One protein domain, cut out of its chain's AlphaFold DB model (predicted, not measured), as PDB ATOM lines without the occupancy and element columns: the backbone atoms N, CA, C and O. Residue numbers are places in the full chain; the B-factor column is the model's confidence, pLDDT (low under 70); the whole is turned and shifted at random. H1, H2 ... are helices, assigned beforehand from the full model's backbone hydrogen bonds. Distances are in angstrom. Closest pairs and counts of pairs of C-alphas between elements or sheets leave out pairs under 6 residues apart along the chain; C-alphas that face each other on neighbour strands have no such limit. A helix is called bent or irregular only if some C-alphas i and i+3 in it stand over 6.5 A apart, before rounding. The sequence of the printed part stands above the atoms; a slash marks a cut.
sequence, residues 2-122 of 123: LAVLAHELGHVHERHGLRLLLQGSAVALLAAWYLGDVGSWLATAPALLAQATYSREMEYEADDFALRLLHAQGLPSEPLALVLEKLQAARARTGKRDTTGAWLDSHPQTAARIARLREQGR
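What this domain is: This is residues 2 to 122 of the 123 residues of the protein "Peptidase_M48 domain-containing protein" of Burkholderiales bacterium 70-64 (UniProt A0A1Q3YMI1). What shape do these coordinates draw? They draw an arm and a loose body: H2 and H3 form a helical hairpin reaching away along the longest axis, while H1, H4, H5 and H7 pack together as the body. In that body H4, H5 and H7 run roughly along one another, H1 crosses H4, and H6 folds back toward the body after H5. What is it made of? The printed part has 121 residues with seven named helices, H1 to H7 in order, and no named strand; its class is all helix. How spread out is it? It is loose, with a radius of gyration of the C-alphas of 17.1 A, and elongated, spanning 54 by 34 by 21 A.

Where its parts are: Where do the first helices run? H1, residues 2 to 13, begins at C-alpha 2 at (256.282, 174.028, 193.804). H2, residues 16 to 35, is the longest at 28.2 A; H3, residues 38 to 49, is irregular, with C-alphas 43 and 46 lying 7.1 A apart. What follows? H4 is residues 56 to 72, 24.3 A, and H5 is residues 78 to 94, 24.7 A. H6 is residues 99 to 106, and H7, residues 111 to 120, ends at C-alpha 120 at (243.632, 162.705, 197.719).

How they stand to each other: What does H1 touch? H1 touches H4 at a steep tilt of 60 degrees, opposite ways, the closest C-alphas being those of Gly 10 and Ala 62, 4.3 A apart. With residues 3 to 4 alone it touches H5, the hub, about perpendicular at 84 degrees, closest at Ala 3 and Leu 80, C-alphas 5.3 A apart. How is the arm joined? The hairpin H2 and H3 touch at a shallow tilt of 27 degrees, closest at Ala 32 and Val 38, C-alphas 4.8 A apart. H2 is close to but not clearly touching H4, the C-alphas of His 16 and Met 58 being 6.6 A apart; H3 is apart from H7. What else meets H5? H7 touches residues 78 to 85 of H5 at a shallow tilt of 19 degrees, opposite ways, closest at Ala 81 and Ile 114, C-alphas 5.1 A apart; H6 only just touches H5, with 3 pairs of C-alphas within 8 A, closest at Leu 87 and Thr 100, 7.3 A. Are the helix backbones complete? In H1, H2, H4 and H7 every O i to N i+4 pair is within hydrogen-bond range; the counts are 6 of 8 in H3, 12 of 13 in H5 and 2 of 4 in H6.

The domain as a whole: How far does it reach? The two C-alphas farthest apart, Gly 36 and Gly 74, are 55.6 A apart. Is it continuous? The printed part has no cut; H3 to H4 is a short link and the other five are tight. Where is confidence low? Residues 94 to 102 and residue 122 are under 70, against a mean pLDDT of the printed part of 84.8.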
ATOM      1  N   LEU A   2     256.082 175.240 194.615       90.19
ATOM      2  CA  LEU A   2     256.282 174.028 193.804       90.19
ATOM      3  C   LEU A   2     254.980 173.312 193.399       90.19
ATOM      4  O   LEU A   2     254.838 172.923 192.249       90.19
ATOM      5  N   ALA A   3     254.001 173.223 194.302       90.31
ATOM      6  CA  ALA A   3     252.703 172.624 193.989       90.31
ATOM      7  C   ALA A   3     251.908 173.399 192.916       90.31
ATOM      8  O   ALA A   3     251.257 172.792 192.077       90.31
ATOM      9  N   VAL A   4     252.016 174.732 192.898       91.50
ATOM     10  CA  VAL A   4     251.408 175.575 191.853       91.50
ATOM     11  C   VAL A   4     252.137 175.372 190.526       91.50
ATOM     12  O   VAL A   4     251.499 175.227 189.499       91.50
ATOM     13  N   LEU A   5     253.469 175.268 190.534       93.25
ATOM     14  CA  LEU A   5     254.225 174.963 189.312       93.25
ATOM     15  C   LEU A   5     253.885 173.579 188.746       93.25
ATOM     16  O   LEU A   5     253.816 173.421 187.532       93.25
ATOM     17  N   ALA A   6     253.656 172.588 189.609       95.06
ATOM     18  CA  ALA A   6     253.196 171.269 189.188       95.06
ATOM     19  C   ALA A   6     251.812 171.340 188.516       95.06
ATOM     20  O   ALA A   6     251.595 170.672 187.508       95.06
ATOM     21  N   HIS A   7     250.915 172.189 189.028       95.38
ATOM     22  CA  HIS A   7     249.616 172.492 188.414       95.38
ATOM     23  C   HIS A   7     249.765 173.155 187.040       95.38
ATOM     24  O   HIS A   7     249.213 172.667 186.056       95.38
ATOM     25  N   GLU A   8     250.593 174.199 186.929       94.50
ATOM     26  CA  GLU A   8     250.871 174.861 185.643       94.50
ATOM     27  C   GLU A   8     251.480 173.900 184.614       94.50
ATOM     28  O   GLU A   8     251.116 173.910 183.436       94.50
ATOM     29  N   LEU A   9     252.375 173.013 185.057       96.50
ATOM     30  CA  LEU A   9     252.930 171.970 184.204       96.50
ATOM     31  C   LEU A   9     251.847 170.989 183.734       96.50
ATOM     32  O   LEU A   9     251.912 170.527 182.597       96.50
ATOM     33  N   GLY A  10     250.832 170.727 184.560       97.25
ATOM     34  CA  GLY A  10     249.646 169.958 184.184       97.25
ATOM     35  C   GLY A  10     248.893 170.583 183.012       97.25
ATOM     36  O   GLY A  10     248.590 169.886 182.047       97.25
ATOM     37  N   HIS A  11     248.690 171.905 183.006       97.06
ATOM     38  CA  HIS A  11     248.070 172.590 181.861       97.06
ATOM     39  C   HIS A  11     248.869 172.433 180.564       97.06
ATOM     40  O   HIS A  11     248.283 172.287 179.486       97.06
ATOM     41  N   VAL A  12     250.200 172.457 180.659       97.00
ATOM     42  CA  VAL A  12     251.085 172.229 179.510       97.00
ATOM     43  C   VAL A  12     251.011 170.772 179.053       97.00
ATOM     44  O   VAL A  12     250.879 170.517 177.855       97.00
ATOM     45  N   HIS A  13     251.050 169.827 179.993       97.88
ATOM     46  CA  HIS A  13     250.996 168.392 179.725       97.88
ATOM     47  C   HIS A  13     249.699 167.993 179.008       97.88
ATOM     48  O   HIS A  13     249.743 167.353 177.957       97.88
ATOM     49  N   GLU A  14     248.563 168.467 179.520       97.69
ATOM     50  CA  GLU A  14     247.218 168.196 178.997       97.69
ATOM     51  C   GLU A  14     246.812 169.144 177.849       97.69
ATOM     52  O   GLU A  14     245.700 169.089 177.310       97.69
ATOM     53  N   ARG A  15     247.733 170.026 177.430       97.00
ATOM     54  CA  ARG A  15     247.592 170.933 176.278       97.00
ATOM     55  C   ARG A  15     246.356 171.833 176.374       97.00
ATOM     56  O   ARG A  15     245.738 172.155 175.356       97.00
ATOM     57  N   HIS A  16     245.997 172.272 177.580       95.38
ATOM     58  CA  HIS A  16     244.787 173.064 177.820       95.38
ATOM     59  C   HIS A  16     244.761 174.369 177.022       95.38
ATOM     60  O   HIS A  16     243.731 174.704 176.443       95.38
ATOM     61  N   GLY A  17     245.901 175.057 176.901       91.12
ATOM     62  CA  GLY A  17     246.007 176.263 176.074       91.12
ATOM     63  C   GLY A  17     245.691 175.996 174.600       91.12
ATOM     64  O   GLY A  17     244.918 176.726 173.990       91.12
ATOM     65  N   LEU A  18     246.203 174.898 174.034       92.69
ATOM     66  CA  LEU A  18     245.896 174.509 172.653       92.69
ATOM     67  C   LEU A  18     244.415 174.147 172.485       92.69
ATOM     68  O   LEU A  18     243.796 174.551 171.505       92.69
ATOM     69  N   ARG A  19     243.834 173.413 173.444       93.88
ATOM     70  CA  ARG A  19     242.403 173.065 173.441       93.88
ATOM     71  C   ARG A  19     241.530 174.321 173.461       93.88
ATOM     72  O   ARG A  19     240.617 174.413 172.647       93.88
ATOM     73  N   LEU A  20     241.843 175.295 174.319       90.50
ATOM     74  CA  LEU A  20     241.145 176.585 174.370       90.50
ATOM     75  C   LEU A  20     241.277 177.361 173.057       90.50
ATOM     76  O   LEU A  20     240.277 177.863 172.550       90.50
ATOM     77  N   LEU A  21     242.480 177.419 172.477       87.69
ATOM     78  CA  LEU A  21     242.705 178.074 171.186       87.69
ATOM     79  C   LEU A  21     241.854 177.438 170.084       87.69
ATOM     80  O   LEU A  21     241.135 178.147 169.388       87.69
ATOM     81  N   LEU A  22     241.877 176.108 169.962       90.06
ATOM     82  CA  LEU A  22     241.099 175.387 168.952       90.06
ATOM     83  C   LEU A  22     239.588 175.561 169.153       90.06
ATOM     84  O   LEU A  22     238.870 175.802 168.184       90.06
ATOM     85  N   GLN A  23     239.108 175.480 170.397       89.00
ATOM     86  CA  GLN A  23     237.702 175.716 170.733       89.00
ATOM     87  C   GLN A  23     237.278 177.144 170.377       89.00
ATOM     88  O   GLN A  23     236.258 177.334 169.715       89.00
ATOM     89  N   GLY A  24     238.080 178.144 170.750       84.38
ATOM     90  CA  GLY A  24     237.828 179.543 170.415       84.38
ATOM     91  C   GLY A  24     237.836 179.799 168.908       84.38
ATOM     92  O   GLY A  24     236.945 180.474 168.398       84.38
ATOM     93  N   SER A  25     238.783 179.207 168.172       82.81
ATOM     94  CA  SER A  25     238.829 179.293 166.708       82.81
ATOM     95  C   SER A  25     237.605 178.653 166.052       82.81
ATOM     96  O   SER A  25     237.031 179.246 165.144       82.81
ATOM     97  N   ALA A  26     237.162 177.484 166.521       87.06
ATOM     98  CA  ALA A  26     235.963 176.834 165.997       87.06
ATOM     99  C   ALA A  26     234.707 177.694 166.213       87.06
ATOM    100  O   ALA A  26     233.927 177.887 165.283       87.06
ATOM    101  N   VAL A  27     234.543 178.269 167.412       84.44
ATOM    102  CA  VAL A  27     233.435 179.189 167.716       84.44
ATOM    103  C   VAL A  27     233.492 180.432 166.828       84.44
ATOM    104  O   VAL A  27     232.473 180.814 166.253       84.44
ATOM    105  N   ALA A  28     234.672 181.033 166.662       79.69
ATOM    106  CA  ALA A  28     234.853 182.206 165.813       79.69
ATOM    107  C   ALA A  28     234.502 181.918 164.344       79.69
ATOM    108  O   ALA A  28     233.819 182.719 163.712       79.69
ATOM    109  N   LEU A  29     234.910 180.761 163.810       83.19
ATOM    110  CA  LEU A  29     234.585 180.351 162.440       83.19
ATOM    111  C   LEU A  29     233.081 180.130 162.245       83.19
ATOM    112  O   LEU A  29     232.523 180.591 161.251       83.19
ATOM    113  N   LEU A  30     232.412 179.466 163.193       85.19
ATOM    114  CA  LEU A  30     230.962 179.255 163.143       85.19
ATOM    115  C   LEU A  30     230.192 180.578 163.218       85.19
ATOM    116  O   LEU A  30     229.245 180.783 162.460       85.19
ATOM    117  N   ALA A  31     230.616 181.492 164.095       80.31
ATOM    118  CA  ALA A  31     230.018 182.817 164.211       80.31
ATOM    119  C   ALA A  31     230.220 183.636 162.927       80.31
ATOM    120  O   ALA A  31     229.267 184.224 162.419       80.31
ATOM    121  N   ALA A  32     231.429 183.623 162.364       81.81
ATOM    122  CA  ALA A  32     231.739 184.305 161.114       81.81
ATOM    123  C   ALA A  32     230.921 183.757 159.933       81.81
ATOM    124  O   ALA A  32     230.414 184.538 159.130       81.81
ATOM    125  N   TRP A  33     230.735 182.434 159.855       84.12
ATOM    126  CA  TRP A  33     229.876 181.804 158.849       84.12
ATOM    127  C   TRP A  33     228.407 182.216 158.999       84.12
ATOM    128  O   TRP A  33     227.765 182.552 158.009       84.12
ATOM    129  N   TYR A  34     227.887 182.230 160.228       83.81
ATOM    130  CA  TYR A  34     226.487 182.562 160.500       83.81
ATOM    131  C   TYR A  34     226.163 184.050 160.280       83.81
ATOM    132  O   TYR A  34     225.104 184.382 159.755       83.81
ATOM    133  N   LEU A  35     227.067 184.950 160.676       83.31
ATOM    134  CA  LEU A  35     226.865 186.405 160.616       83.31
ATOM    135  C   LEU A  35     227.332 187.032 159.295       83.31
ATOM    136  O   LEU A  35     226.966 188.167 159.004       83.31
ATOM    137  N   GLY A  36     228.154 186.329 158.511       82.75
ATOM    138  CA  GLY A  36     228.706 186.833 157.250       82.75
ATOM    139  C   GLY A  36     229.787 187.914 157.402       82.75
ATOM    140  O   GLY A  36     230.243 188.448 156.395       82.75
ATOM    141  N   ASP A  37     230.223 188.227 158.627       75.69
ATOM    142  CA  ASP A  37     231.228 189.261 158.921       75.69
ATOM    143  C   ASP A  37     232.502 188.657 159.532       75.69
ATOM    144  O   ASP A  37     232.724 188.659 160.742       75.69
ATOM    145  N   VAL A  38     233.364 188.122 158.669       71.75
ATOM    146  CA  VAL A  38     234.640 187.505 159.072       71.75
ATOM    147  C   VAL A  38     235.625 188.544 159.636       71.75
ATOM    148  O   VAL A  38     236.440 188.221 160.502       71.75
ATOM    149  N   GLY A  39     235.551 189.798 159.173       73.88
ATOM    150  CA  GLY A  39     236.506 190.855 159.515       73.88
ATOM    151  C   GLY A  39     236.401 191.302 160.971       73.88
ATOM    152  O   GLY A  39     237.408 191.326 161.684       73.88
ATOM    153  N   SER A  40     235.184 191.590 161.440       74.50
ATOM    154  CA  SER A  40     234.954 192.008 162.832       74.50
ATOM    155  C   SER A  40     235.267 190.895 163.842       74.50
ATOM    156  O   SER A  40     235.768 191.166 164.938       74.50
ATOM    157  N   TRP A  41     235.034 189.626 163.482       75.12
ATOM    158  CA  TRP A  41     235.346 188.485 164.352       75.12
ATOM    159  C   TRP A  41     236.847 188.229 164.488       75.12
ATOM    160  O   TRP A  41     237.332 188.008 165.599       75.12
ATOM    161  N   LEU A  42     237.614 188.323 163.397       75.44
ATOM    162  CA  LEU A  42     239.074 188.193 163.463       75.44
ATOM    163  C   LEU A  42     239.721 189.297 164.311       75.44
ATOM    164  O   LEU A  42     240.694 189.030 165.016       75.44
ATOM    165  N   ALA A  43     239.162 190.510 164.302       79.94
ATOM    166  CA  ALA A  43     239.650 191.621 165.120       79.94
ATOM    167  C   ALA A  43     239.399 191.427 166.631       79.94
ATOM    168  O   ALA A  43     240.156 191.937 167.456       79.94
ATOM    169  N   THR A  44     238.350 190.690 167.008       76.88
ATOM    170  CA  THR A  44     237.903 190.524 168.407       76.88
ATOM    171  C   THR A  44     238.338 189.198 169.036       76.88
ATOM    172  O   THR A  44     238.478 189.115 170.259       76.88
ATOM    173  N   ALA A  45     238.625 188.177 168.225       75.38
ATOM    174  CA  ALA A  45     239.044 186.856 168.690       75.38
ATOM    175  C   ALA A  45     240.263 186.870 169.642       75.38
ATOM    176  O   ALA A  45     240.194 186.195 170.673       75.38
ATOM    177  N   PRO A  46     241.340 187.652 169.406       76.12
ATOM    178  CA  PRO A  46     242.473 187.703 170.333       76.12
ATOM    179  C   PRO A  46     242.084 188.208 171.729       76.12
ATOM    180  O   PRO A  46     242.553 187.675 172.733       76.12
ATOM    181  N   ALA A  47     241.193 189.200 171.805       78.50
ATOM    182  CA  ALA A  47     240.729 189.759 173.072       78.50
ATOM    183  C   ALA A  47     239.829 188.781 173.847       78.50
ATOM    184  O   ALA A  47     239.864 188.760 175.077       78.50
ATOM    185  N   LEU A  48     239.040 187.957 173.149       75.00
ATOM    186  CA  LEU A  48     238.244 186.894 173.769       75.00
ATOM    187  C   LEU A  48     239.133 185.769 174.305       75.00
ATOM    188  O   LEU A  48     238.936 185.318 175.429       75.00
ATOM    189  N   LEU A  49     240.149 185.363 173.538       74.56
ATOM    190  CA  LEU A  49     241.122 184.356 173.965       74.56
ATOM    191  C   LEU A  49     241.957 184.830 175.161       74.56
ATOM    192  O   LEU A  49     242.215 184.047 176.067       74.56
ATOM    193  N   ALA A  50     242.327 186.112 175.211       74.50
ATOM    194  CA  ALA A  50     243.041 186.698 176.348       74.50
ATOM    195  C   ALA A  50     242.210 186.735 177.646       74.50
ATOM    196  O   ALA A  50     242.769 186.875 178.729       74.50
ATOM    197  N   GLN A  51     240.885 186.630 177.535       76.06
ATOM    198  CA  GLN A  51     239.949 186.565 178.661       76.06
ATOM    199  C   GLN A  51     239.428 185.141 178.902       76.06
ATOM    200  O   GLN A  51     238.557 184.942 179.749       76.06
ATOM    201  N   ALA A  52     239.921 184.156 178.145       80.94
ATOM    202  CA  ALA A  52     239.498 182.778 178.293       80.94
ATOM    203  C   ALA A  52     239.962 182.226 179.641       80.94
ATOM    204  O   ALA A  52     241.078 182.474 180.095       80.94
ATOM    205  N   THR A  53     239.087 181.447 180.262       88.00
ATOM    206  CA  THR A  53     239.352 180.781 181.533       88.00
ATOM    207  C   THR A  53     239.392 179.284 181.303       88.00
ATOM    208  O   THR A  53     238.685 178.748 180.440       88.00
ATOM    209  N   TYR A  54     240.241 178.587 182.049       91.31
ATOM    210  CA  TYR A  54     240.261 177.136 181.997       91.31
ATOM    211  C   TYR A  54     238.936 176.582 182.514       91.31
ATOM    212  O   TYR A  54     238.360 177.059 183.491       91.31
ATOM    213  N   SER A  55     238.425 175.556 181.835       92.06
ATOM    214  CA  SER A  55     237.205 174.889 182.283       92.06
ATOM    215  C   SER A  55     237.437 174.157 183.610       92.06
ATOM    216  O   SER A  55     238.564 173.808 183.954       92.06
ATOM    217  N   ARG A  56     236.359 173.858 184.346       91.38
ATOM    218  CA  ARG A  56     236.461 173.078 185.594       91.38
ATOM    219  C   ARG A  56     237.116 171.714 185.378       91.38
ATOM    220  O   ARG A  56     237.863 171.277 186.240       91.38
ATOM    221  N   GLU A  57     236.851 171.084 184.237       93.62
ATOM    222  CA  GLU A  57     237.467 169.809 183.869       93.62
ATOM    223  C   GLU A  57     238.979 169.955 183.677       93.62
ATOM    224  O   GLU A  57     239.747 169.212 184.270       93.62
ATOM    225  N   MET A  58     239.413 170.988 182.950       95.81
ATOM    226  CA  MET A  58     240.839 171.283 182.755       95.81
ATOM    227  C   MET A  58     241.556 171.565 184.081       95.81
ATOM    228  O   MET A  58     242.693 171.152 184.281       95.81
ATOM    229  N   GLU A  59     240.894 172.250 185.015       95.06
ATOM    230  CA  GLU A  59     241.442 172.439 186.358       95.06
ATOM    231  C   GLU A  59     241.587 171.115 187.115       95.06
ATOM    232  O   GLU A  59     242.593 170.917 187.788       95.06
ATOM    233  N   TYR A  60     240.618 170.202 186.996       94.81
ATOM    234  CA  TYR A  60     240.698 168.881 187.617       94.81
ATOM    235  C   TYR A  60     241.802 168.012 187.010       94.81
ATOM    236  O   TYR A  60     242.521 167.355 187.761       94.81
ATOM    237  N   GLU A  61     241.961 168.036 185.686       96.75
ATOM    238  CA  GLU A  61     243.028 167.331 184.968       96.75
ATOM    239  C   GLU A  61     244.415 167.834 185.422       96.75
ATOM    240  O   GLU A  61     245.309 167.037 185.723       96.75
ATOM    241  N   ALA A  62     244.573 169.156 185.561       96.75
ATOM    242  CA  ALA A  62     245.804 169.777 186.052       96.75
ATOM    243  C   ALA A  62     246.067 169.495 187.545       96.75
ATOM    244  O   ALA A  62     247.197 169.147 187.905       96.75
ATOM    245  N   ASP A  63     245.036 169.558 188.397       95.44
ATOM    246  CA  ASP A  63     245.113 169.187 189.816       95.44
ATOM    247  C   ASP A  63     245.577 167.721 189.961       95.44
ATOM    248  O   ASP A  63     246.509 167.424 190.711       95.44
ATOM    249  N   ASP A  64     244.975 166.796 189.205       95.31
ATOM    250  CA  ASP A  64     245.327 165.372 189.237       95.31
ATOM    251  C   ASP A  64     246.756 165.117 188.749       95.31
ATOM    252  O   ASP A  64     247.471 164.285 189.318       95.31
ATOM    253  N   PHE A  65     247.191 165.820 187.701       96.69
ATOM    254  CA  PHE A  65     248.574 165.758 187.242       96.69
ATOM    255  C   PHE A  65     249.540 166.222 188.338       96.69
ATOM    256  O   PHE A  65     250.514 165.524 188.634       96.69
ATOM    257  N   ALA A  66     249.253 167.361 188.975       95.50
ATOM    258  CA  ALA A  66     250.080 167.908 190.041       95.50
ATOM    259  C   ALA A  66     250.195 166.937 191.223       95.50
ATOM    260  O   ALA A  66     251.297 166.700 191.716       95.50
ATOM    261  N   LEU A  67     249.082 166.322 191.637       93.81
ATOM    262  CA  LEU A  67     249.068 165.306 192.690       93.81
ATOM    263  C   LEU A  67     249.954 164.109 192.344       93.81
ATOM    264  O   LEU A  67     250.823 163.745 193.137       93.81
ATOM    265  N   ARG A  68     249.773 163.524 191.151       94.31
ATOM    266  CA  ARG A  68     250.582 162.380 190.697       94.31
ATOM    267  C   ARG A  68     252.066 162.723 190.680       94.31
ATOM    268  O   ARG A  68     252.879 161.926 191.144       94.31
ATOM    269  N   LEU A  69     252.415 163.904 190.170       95.12
ATOM    270  CA  LEU A  69     253.798 164.357 190.088       95.12
ATOM    271  C   LEU A  69     254.413 164.555 191.477       95.12
ATOM    272  O   LEU A  69     255.492 164.033 191.741       95.12
ATOM    273  N   LEU A  70     253.732 165.271 192.374       92.81
ATOM    274  CA  LEU A  70     254.224 165.520 193.730       92.81
ATOM    275  C   LEU A  70     254.390 164.211 194.508       92.81
ATOM    276  O   LEU A  70     255.441 163.998 195.109       92.81
ATOM    277  N   HIS A  71     253.418 163.298 194.418       91.62
ATOM    278  CA  HIS A  71     253.494 161.994 195.079       91.62
ATOM    279  C   HIS A  71     254.653 161.150 194.533       91.62
ATOM    280  O   HIS A  71     255.410 160.576 195.313       91.62
ATOM    281  N   ALA A  72     254.859 161.130 193.212       92.62
ATOM    282  CA  ALA A  72     255.986 160.427 192.598       92.62
ATOM    283  C   ALA A  72     257.357 160.973 193.038       92.62
ATOM    284  O   ALA A  72     258.342 160.241 193.012       92.62
ATOM    285  N   GLN A  73     257.426 162.240 193.453       93.19
ATOM    286  CA  GLN A  73     258.638 162.875 193.980       93.19
ATOM    287  C   GLN A  73     258.730 162.827 195.519       93.19
ATOM    288  O   GLN A  73     259.643 163.421 196.089       93.19
ATOM    289  N   GLY A  74     257.796 162.158 196.206       91.12
ATOM    290  CA  GLY A  74     257.745 162.117 197.673       91.12
ATOM    291  C   GLY A  74     257.462 163.479 198.319       91.12
ATOM    292  O   GLY A  74     257.844 163.717 199.464       91.12
ATOM    293  N   LEU A  75     256.832 164.394 197.580       90.75
ATOM    294  CA  LEU A  75     256.534 165.755 198.014       90.75
ATOM    295  C   LEU A  75     255.080 165.886 198.489       90.75
ATOM    296  O   LEU A  75     254.181 165.271 197.909       90.75
ATOM    297  N   PRO A  76     254.814 166.737 199.498       89.38
ATOM    298  CA  PRO A  76     253.460 166.958 199.985       89.38
ATOM    299  C   PRO A  76     252.606 167.697 198.947       89.38
ATOM    300  O   PRO A  76     253.031 168.699 198.365       89.38
ATOM    301  N   SER A  77     251.369 167.234 198.768       86.81
ATOM    302  CA  SER A  77     250.350 167.840 197.898       86.81
ATOM    303  C   SER A  77     249.432 168.844 198.607       86.81
ATOM    304  O   SER A  77     248.846 169.714 197.959       86.81
ATOM    305  N   GLU A  78     249.367 168.792 199.941       89.38
ATOM    306  CA  GLU A  78     248.604 169.715 200.802       89.38
ATOM    307  C   GLU A  78     248.827 171.214 200.496       89.38
ATOM    308  O   GLU A  78     247.842 171.965 200.475       89.38
ATOM    309  N   PRO A  79     250.044 171.670 200.123       90.88
ATOM    310  CA  PRO A  79     250.269 173.056 199.730       90.88
ATOM    311  C   PRO A  79     249.419 173.543 198.547       90.88
ATOM    312  O   PRO A  79     249.195 174.749 198.450       90.88
ATOM    313  N   LEU A  80     248.948 172.663 197.650       89.56
ATOM    314  CA  LEU A  80     248.082 173.063 196.532       89.56
ATOM    315  C   LEU A  80     246.699 173.500 197.033       89.56
ATOM    316  O   LEU A  80     246.238 174.597 196.714       89.56
ATOM    317  N   ALA A  81     246.080 172.688 197.897       91.56
ATOM    318  CA  ALA A  81     244.801 173.017 198.527       91.56
ATOM    319  C   ALA A  81     244.909 174.290 199.381       91.56
ATOM    320  O   ALA A  81     244.043 175.162 199.314       91.56
ATOM    321  N   LEU A  82     246.007 174.437 200.129       91.12
ATOM    322  CA  LEU A  82     246.247 175.610 200.968       91.12
ATOM    323  C   LEU A  82     246.360 176.906 200.150       91.12
ATOM    324  O   LEU A  82     245.894 177.960 200.590       91.12
ATOM    325  N   VAL A  83     246.991 176.861 198.971       89.12
ATOM    326  CA  VAL A  83     247.075 178.030 198.082       89.12
ATOM    327  C   VAL A  83     245.685 178.436 197.597       89.12
ATOM    328  O   VAL A  83     245.347 179.616 197.695       89.12
ATOM    329  N   LEU A  84     244.863 177.481 197.155       88.62
ATOM    330  CA  LEU A  84     243.487 177.750 196.727       88.62
ATOM    331  C   LEU A  84     242.645 178.373 197.852       88.62
ATOM    332  O   LEU A  84     241.960 179.367 197.628       88.62
ATOM    333  N   GLU A  85     242.745 177.865 199.081       89.31
ATOM    334  CA  GLU A  85     242.040 178.444 200.234       89.31
ATOM    335  C   GLU A  85     242.485 179.876 200.539       89.31
ATOM    336  O   GLU A  85     241.658 180.767 200.759       89.31
ATOM    337  N   LYS A  86     243.799 180.126 200.533       87.00
ATOM    338  CA  LYS A  86     244.350 181.466 200.772       87.00
ATOM    339  C   LYS A  86     243.874 182.459 199.720       87.00
ATOM    340  O   LYS A  86     243.562 183.601 200.058       87.00
ATOM    341  N   LEU A  87     243.795 182.025 198.468       82.75
ATOM    342  CA  LEU A  87     243.301 182.828 197.360       82.75
ATOM    343  C   LEU A  87     241.792 183.102 197.469       82.75
ATOM    344  O   LEU A  87     241.366 184.244 197.265       82.75
ATOM    345  N   GLN A  88     241.000 182.115 197.892       82.88
ATOM    346  CA  GLN A  88     239.570 182.282 198.157       82.88
ATOM    347  C   GLN A  88     239.340 183.306 199.278       82.88
ATOM    348  O   GLN A  88     238.546 184.240 199.134       82.88
ATOM    349  N   ALA A  89     240.093 183.181 200.373       84.12
ATOM    350  CA  ALA A  89     240.037 184.093 201.510       84.12
ATOM    351  C   ALA A  89     240.565 185.500 201.181       84.12
ATOM    352  O   ALA A  89     240.118 186.485 201.770       84.12
ATOM    353  N   ALA A  90     241.534 185.632 200.271       79.25
ATOM    354  CA  ALA A  90     242.011 186.930 199.798       79.25
ATOM    355  C   ALA A  90     240.930 187.653 198.982       79.25
ATOM    356  O   ALA A  90     240.634 188.814 199.265       79.25
ATOM    357  N   ARG A  91     240.268 186.954 198.048       73.25
ATOM    358  CA  ARG A  91     239.210 187.532 197.202       73.25
ATOM    359  C   ARG A  91     237.998 187.999 198.009       73.25
ATOM    360  O   ARG A  91     237.468 189.072 197.729       73.25
ATOM    361  N   ALA A  92     237.611 187.242 199.038       77.69
ATOM    362  CA  ALA A  92     236.534 187.624 199.953       77.69
ATOM    363  C   ALA A  92     236.829 188.920 200.734       77.69
ATOM    364  O   ALA A  92     235.901 189.622 201.122       77.69
ATOM    365  N   ARG A  93     238.110 189.246 200.963       73.38
ATOM    366  CA  ARG A  93     238.529 190.414 201.754       73.38
ATOM    367  C   ARG A  93     238.762 191.672 200.928       73.38
ATOM    368  O   ARG A  93     238.513 192.762 201.426       73.38
ATOM    369  N   THR A  94     239.295 191.549 199.713       64.62
ATOM    370  CA  THR A  94     239.819 192.718 198.991       64.62
ATOM    371  C   THR A  94     238.871 193.278 197.941       64.62
ATOM    372  O   THR A  94     239.010 194.452 197.605       64.62
ATOM    373  N   GLY A  95     237.954 192.480 197.378       60.81
ATOM    374  CA  GLY A  95     237.102 192.893 196.248       60.81
ATOM    375  C   GLY A  95     237.863 193.443 195.022       60.81
ATOM    376  O   GLY A  95     237.241 193.876 194.057       60.81
ATOM    377  N   LYS A  96     239.205 193.443 195.046       54.44
ATOM    378  CA  LYS A  96     240.108 194.100 194.097       54.44
ATOM    379  C   LYS A  96     241.054 193.080 193.475       54.44
ATOM    380  O   LYS A  96     241.611 192.227 194.166       54.44
ATOM    381  N   ARG A  97     241.254 193.244 192.164       54.09
ATOM    382  CA  ARG A  97     242.277 192.590 191.335       54.09
ATOM    383  C   ARG A  97     243.671 193.044 191.778       54.09
ATOM    384  O   ARG A  97     244.149 194.083 191.338       54.09
ATOM    385  N   ASP A  98     244.300 192.284 192.665       53.16
ATOM    386  CA  ASP A  98     245.764 192.256 192.784       53.16
ATOM    387  C   ASP A  98     246.331 191.225 191.780       53.16
ATOM    388  O   ASP A  98     245.574 190.491 191.146       53.16
ATOM    389  N   THR A  99     247.649 191.145 191.626       56.22
ATOM    390  CA  THR A  99     248.384 190.165 190.799       56.22
ATOM    391  C   THR A  99     247.988 188.707 191.073       56.22
ATOM    392  O   THR A  99     247.903 187.904 190.147       56.22
ATOM    393  N   THR A 100     247.638 188.372 192.319       59.59
ATOM    394  CA  THR A 100     247.044 187.077 192.710       59.59
ATOM    395  C   THR A 100     245.649 186.849 192.122       59.59
ATOM    396  O   THR A 100     245.244 185.710 191.908       59.59
ATOM    397  N   GLY A 101     244.921 187.921 191.814       63.12
ATOM    398  CA  GLY A 101     243.653 187.885 191.095       63.12
ATOM    399  C   GLY A 101     243.800 187.458 189.637       63.12
ATOM    400  O   GLY A 101     242.920 186.767 189.151       63.12
ATOM    401  N   ALA A 102     244.912 187.767 188.964       69.69
ATOM    402  CA  ALA A 102     245.107 187.392 187.557       69.69
ATOM    403  C   ALA A 102     245.183 185.865 187.354       69.69
ATOM    404  O   ALA A 102     244.618 185.336 186.398       69.69
ATOM    405  N   TRP A 103     245.822 185.150 188.290       74.69
ATOM    406  CA  TRP A 103     245.827 183.683 188.297       74.69
ATOM    407  C   TRP A 103     244.404 183.139 188.503       74.69
ATOM    408  O   TRP A 103     243.923 182.319 187.734       74.69
ATOM    409  N   LEU A 104     243.660 183.691 189.462       74.88
ATOM    410  CA  LEU A 104     242.264 183.312 189.715       74.88
ATOM    411  C   LEU A 104     241.291 183.641 188.589       74.88
ATOM    412  O   LEU A 104     240.269 182.975 188.440       74.88
ATOM    413  N   ASP A 105     241.571 184.705 187.851       78.06
ATOM    414  CA  ASP A 105     240.751 185.117 186.727       78.06
ATOM    415  C   ASP A 105     240.905 184.115 185.574       78.06
ATOM    416  O   ASP A 105     239.940 183.897 184.856       78.06
ATOM    417  N   SER A 106     242.055 183.439 185.461       79.62
ATOM    418  CA  SER A 106     242.286 182.375 184.470       79.62
ATOM    419  C   SER A 106     241.886 180.980 184.977       79.62
ATOM    420  O   SER A 106     241.480 180.135 184.178       79.62
ATOM    421  N   HIS A 107     241.952 180.747 186.294       86.19
ATOM    422  CA  HIS A 107     241.689 179.462 186.955       86.19
ATOM    423  C   HIS A 107     240.476 179.549 187.897       86.19
ATOM    424  O   HIS A 107     240.580 180.068 189.017       86.19
ATOM    425  N   PRO A 108     239.313 178.998 187.511       81.44
ATOM    426  CA  PRO A 108     238.137 179.003 188.366       81.44
ATOM    427  C   PRO A 108     238.381 178.266 189.689       81.44
ATOM    428  O   PRO A 108     238.630 177.056 189.739       81.44
ATOM    429  N   GLN A 109     238.238 178.992 190.795       79.75
ATOM    430  CA  GLN A 109     238.244 178.388 192.127       79.75
ATOM    431  C   GLN A 109     236.920 177.696 192.396       79.75
ATOM    432  O   GLN A 109     235.848 178.242 192.128       79.75
ATOM    433  N   THR A 110     236.981 176.519 193.011       81.00
ATOM    434  CA  THR A 110     235.783 175.839 193.495       81.00
ATOM    435  C   THR A 110     236.060 175.180 194.843       81.00
ATOM    436  O   THR A 110     237.141 174.642 195.076       81.00
ATOM    437  N   ALA A 111     235.061 175.179 195.728       88.31
ATOM    438  CA  ALA A 111     235.138 174.439 196.989       88.31
ATOM    439  C   ALA A 111     235.328 172.926 196.751       88.31
ATOM    440  O   ALA A 111     235.985 172.248 197.537       88.31
ATOM    441  N   ALA A 112     234.806 172.415 195.629       90.94
ATOM    442  CA  ALA A 112     234.948 171.023 195.218       90.94
ATOM    443  C   ALA A 112     236.412 170.629 194.958       90.94
ATOM    444  O   ALA A 112     236.839 169.574 195.418       90.94
ATOM    445  N   ARG A 113     237.205 171.490 194.299       92.75
ATOM    446  CA  ARG A 113     238.646 171.257 194.082       92.75
ATOM    447  C   ARG A 113     239.416 171.153 195.393       92.75
ATOM    448  O   ARG A 113     240.169 170.208 195.588       92.75
ATOM    449  N   ILE A 114     239.179 172.084 196.319       92.31
ATOM    450  CA  ILE A 114     239.834 172.086 197.638       92.31
ATOM    451  C   ILE A 114     239.511 170.796 198.402       92.31
ATOM    452  O   ILE A 114     240.414 170.153 198.939       92.31
ATOM    453  N   ALA A 115     238.236 170.399 198.425       91.31
ATOM    454  CA  ALA A 115     237.803 169.166 199.077       91.31
ATOM    455  C   ALA A 115     238.485 167.931 198.465       91.31
ATOM    456  O   ALA A 115     239.039 167.112 199.196       91.31
ATOM    457  N   ARG A 116     238.514 167.847 197.131       91.00
ATOM    458  CA  ARG A 116     239.126 166.743 196.384       91.00
ATOM    459  C   ARG A 116     240.631 166.631 196.643       91.00
ATOM    460  O   ARG A 116     241.112 165.557 196.999       91.00
ATOM    461  N   LEU A 117     241.359 167.746 196.558       91.69
ATOM    462  CA  LEU A 117     242.800 167.798 196.823       91.69
ATOM    463  C   LEU A 117     243.138 167.352 198.253       91.69
ATOM    464  O   LEU A 117     244.128 166.656 198.469       91.69
ATOM    465  N   ARG A 118     242.305 167.713 199.236       89.56
ATOM    466  CA  ARG A 118     242.481 167.269 200.626       89.56
ATOM    467  C   ARG A 118     242.193 165.791 200.829       89.56
ATOM    468  O   ARG A 118     242.856 165.161 201.645       89.56
ATOM    469  N   GLU A 119     241.205 165.241 200.135       88.31
ATOM    470  CA  GLU A 119     240.920 163.810 200.200       88.31
ATOM    471  C   GLU A 119     242.068 162.991 199.596       88.31
ATOM    472  O   GLU A 119     242.520 162.014 200.193       88.31
ATOM    473  N   GLN A 120     242.575 163.414 198.437       82.00
ATOM    474  CA  GLN A 120     243.632 162.705 197.719       82.00
ATOM    475  C   GLN A 120     245.012 162.882 198.365       82.00
ATOM    476  O   GLN A 120     245.785 161.932 198.379       82.00
ATOM    477  N   GLY A 121     245.311 164.045 198.954       72.56
ATOM    478  CA  GLY A 121     246.591 164.297 199.628       72.56
ATOM    479  C   GLY A 121     246.769 163.588 200.977       72.56
ATOM    480  O   GLY A 121     247.838 163.672 201.573       72.56
ATOM    481  N   ARG A 122     245.734 162.901 201.483       68.19
ATOM    482  CA  ARG A 122     245.815 162.048 202.686       68.19
ATOM    483  C   ARG A 122     246.207 160.599 202.376       68.19
ATOM    484  O   ARG A 122     246.348 159.823 203.320       68.19
TER     485      ARG A 122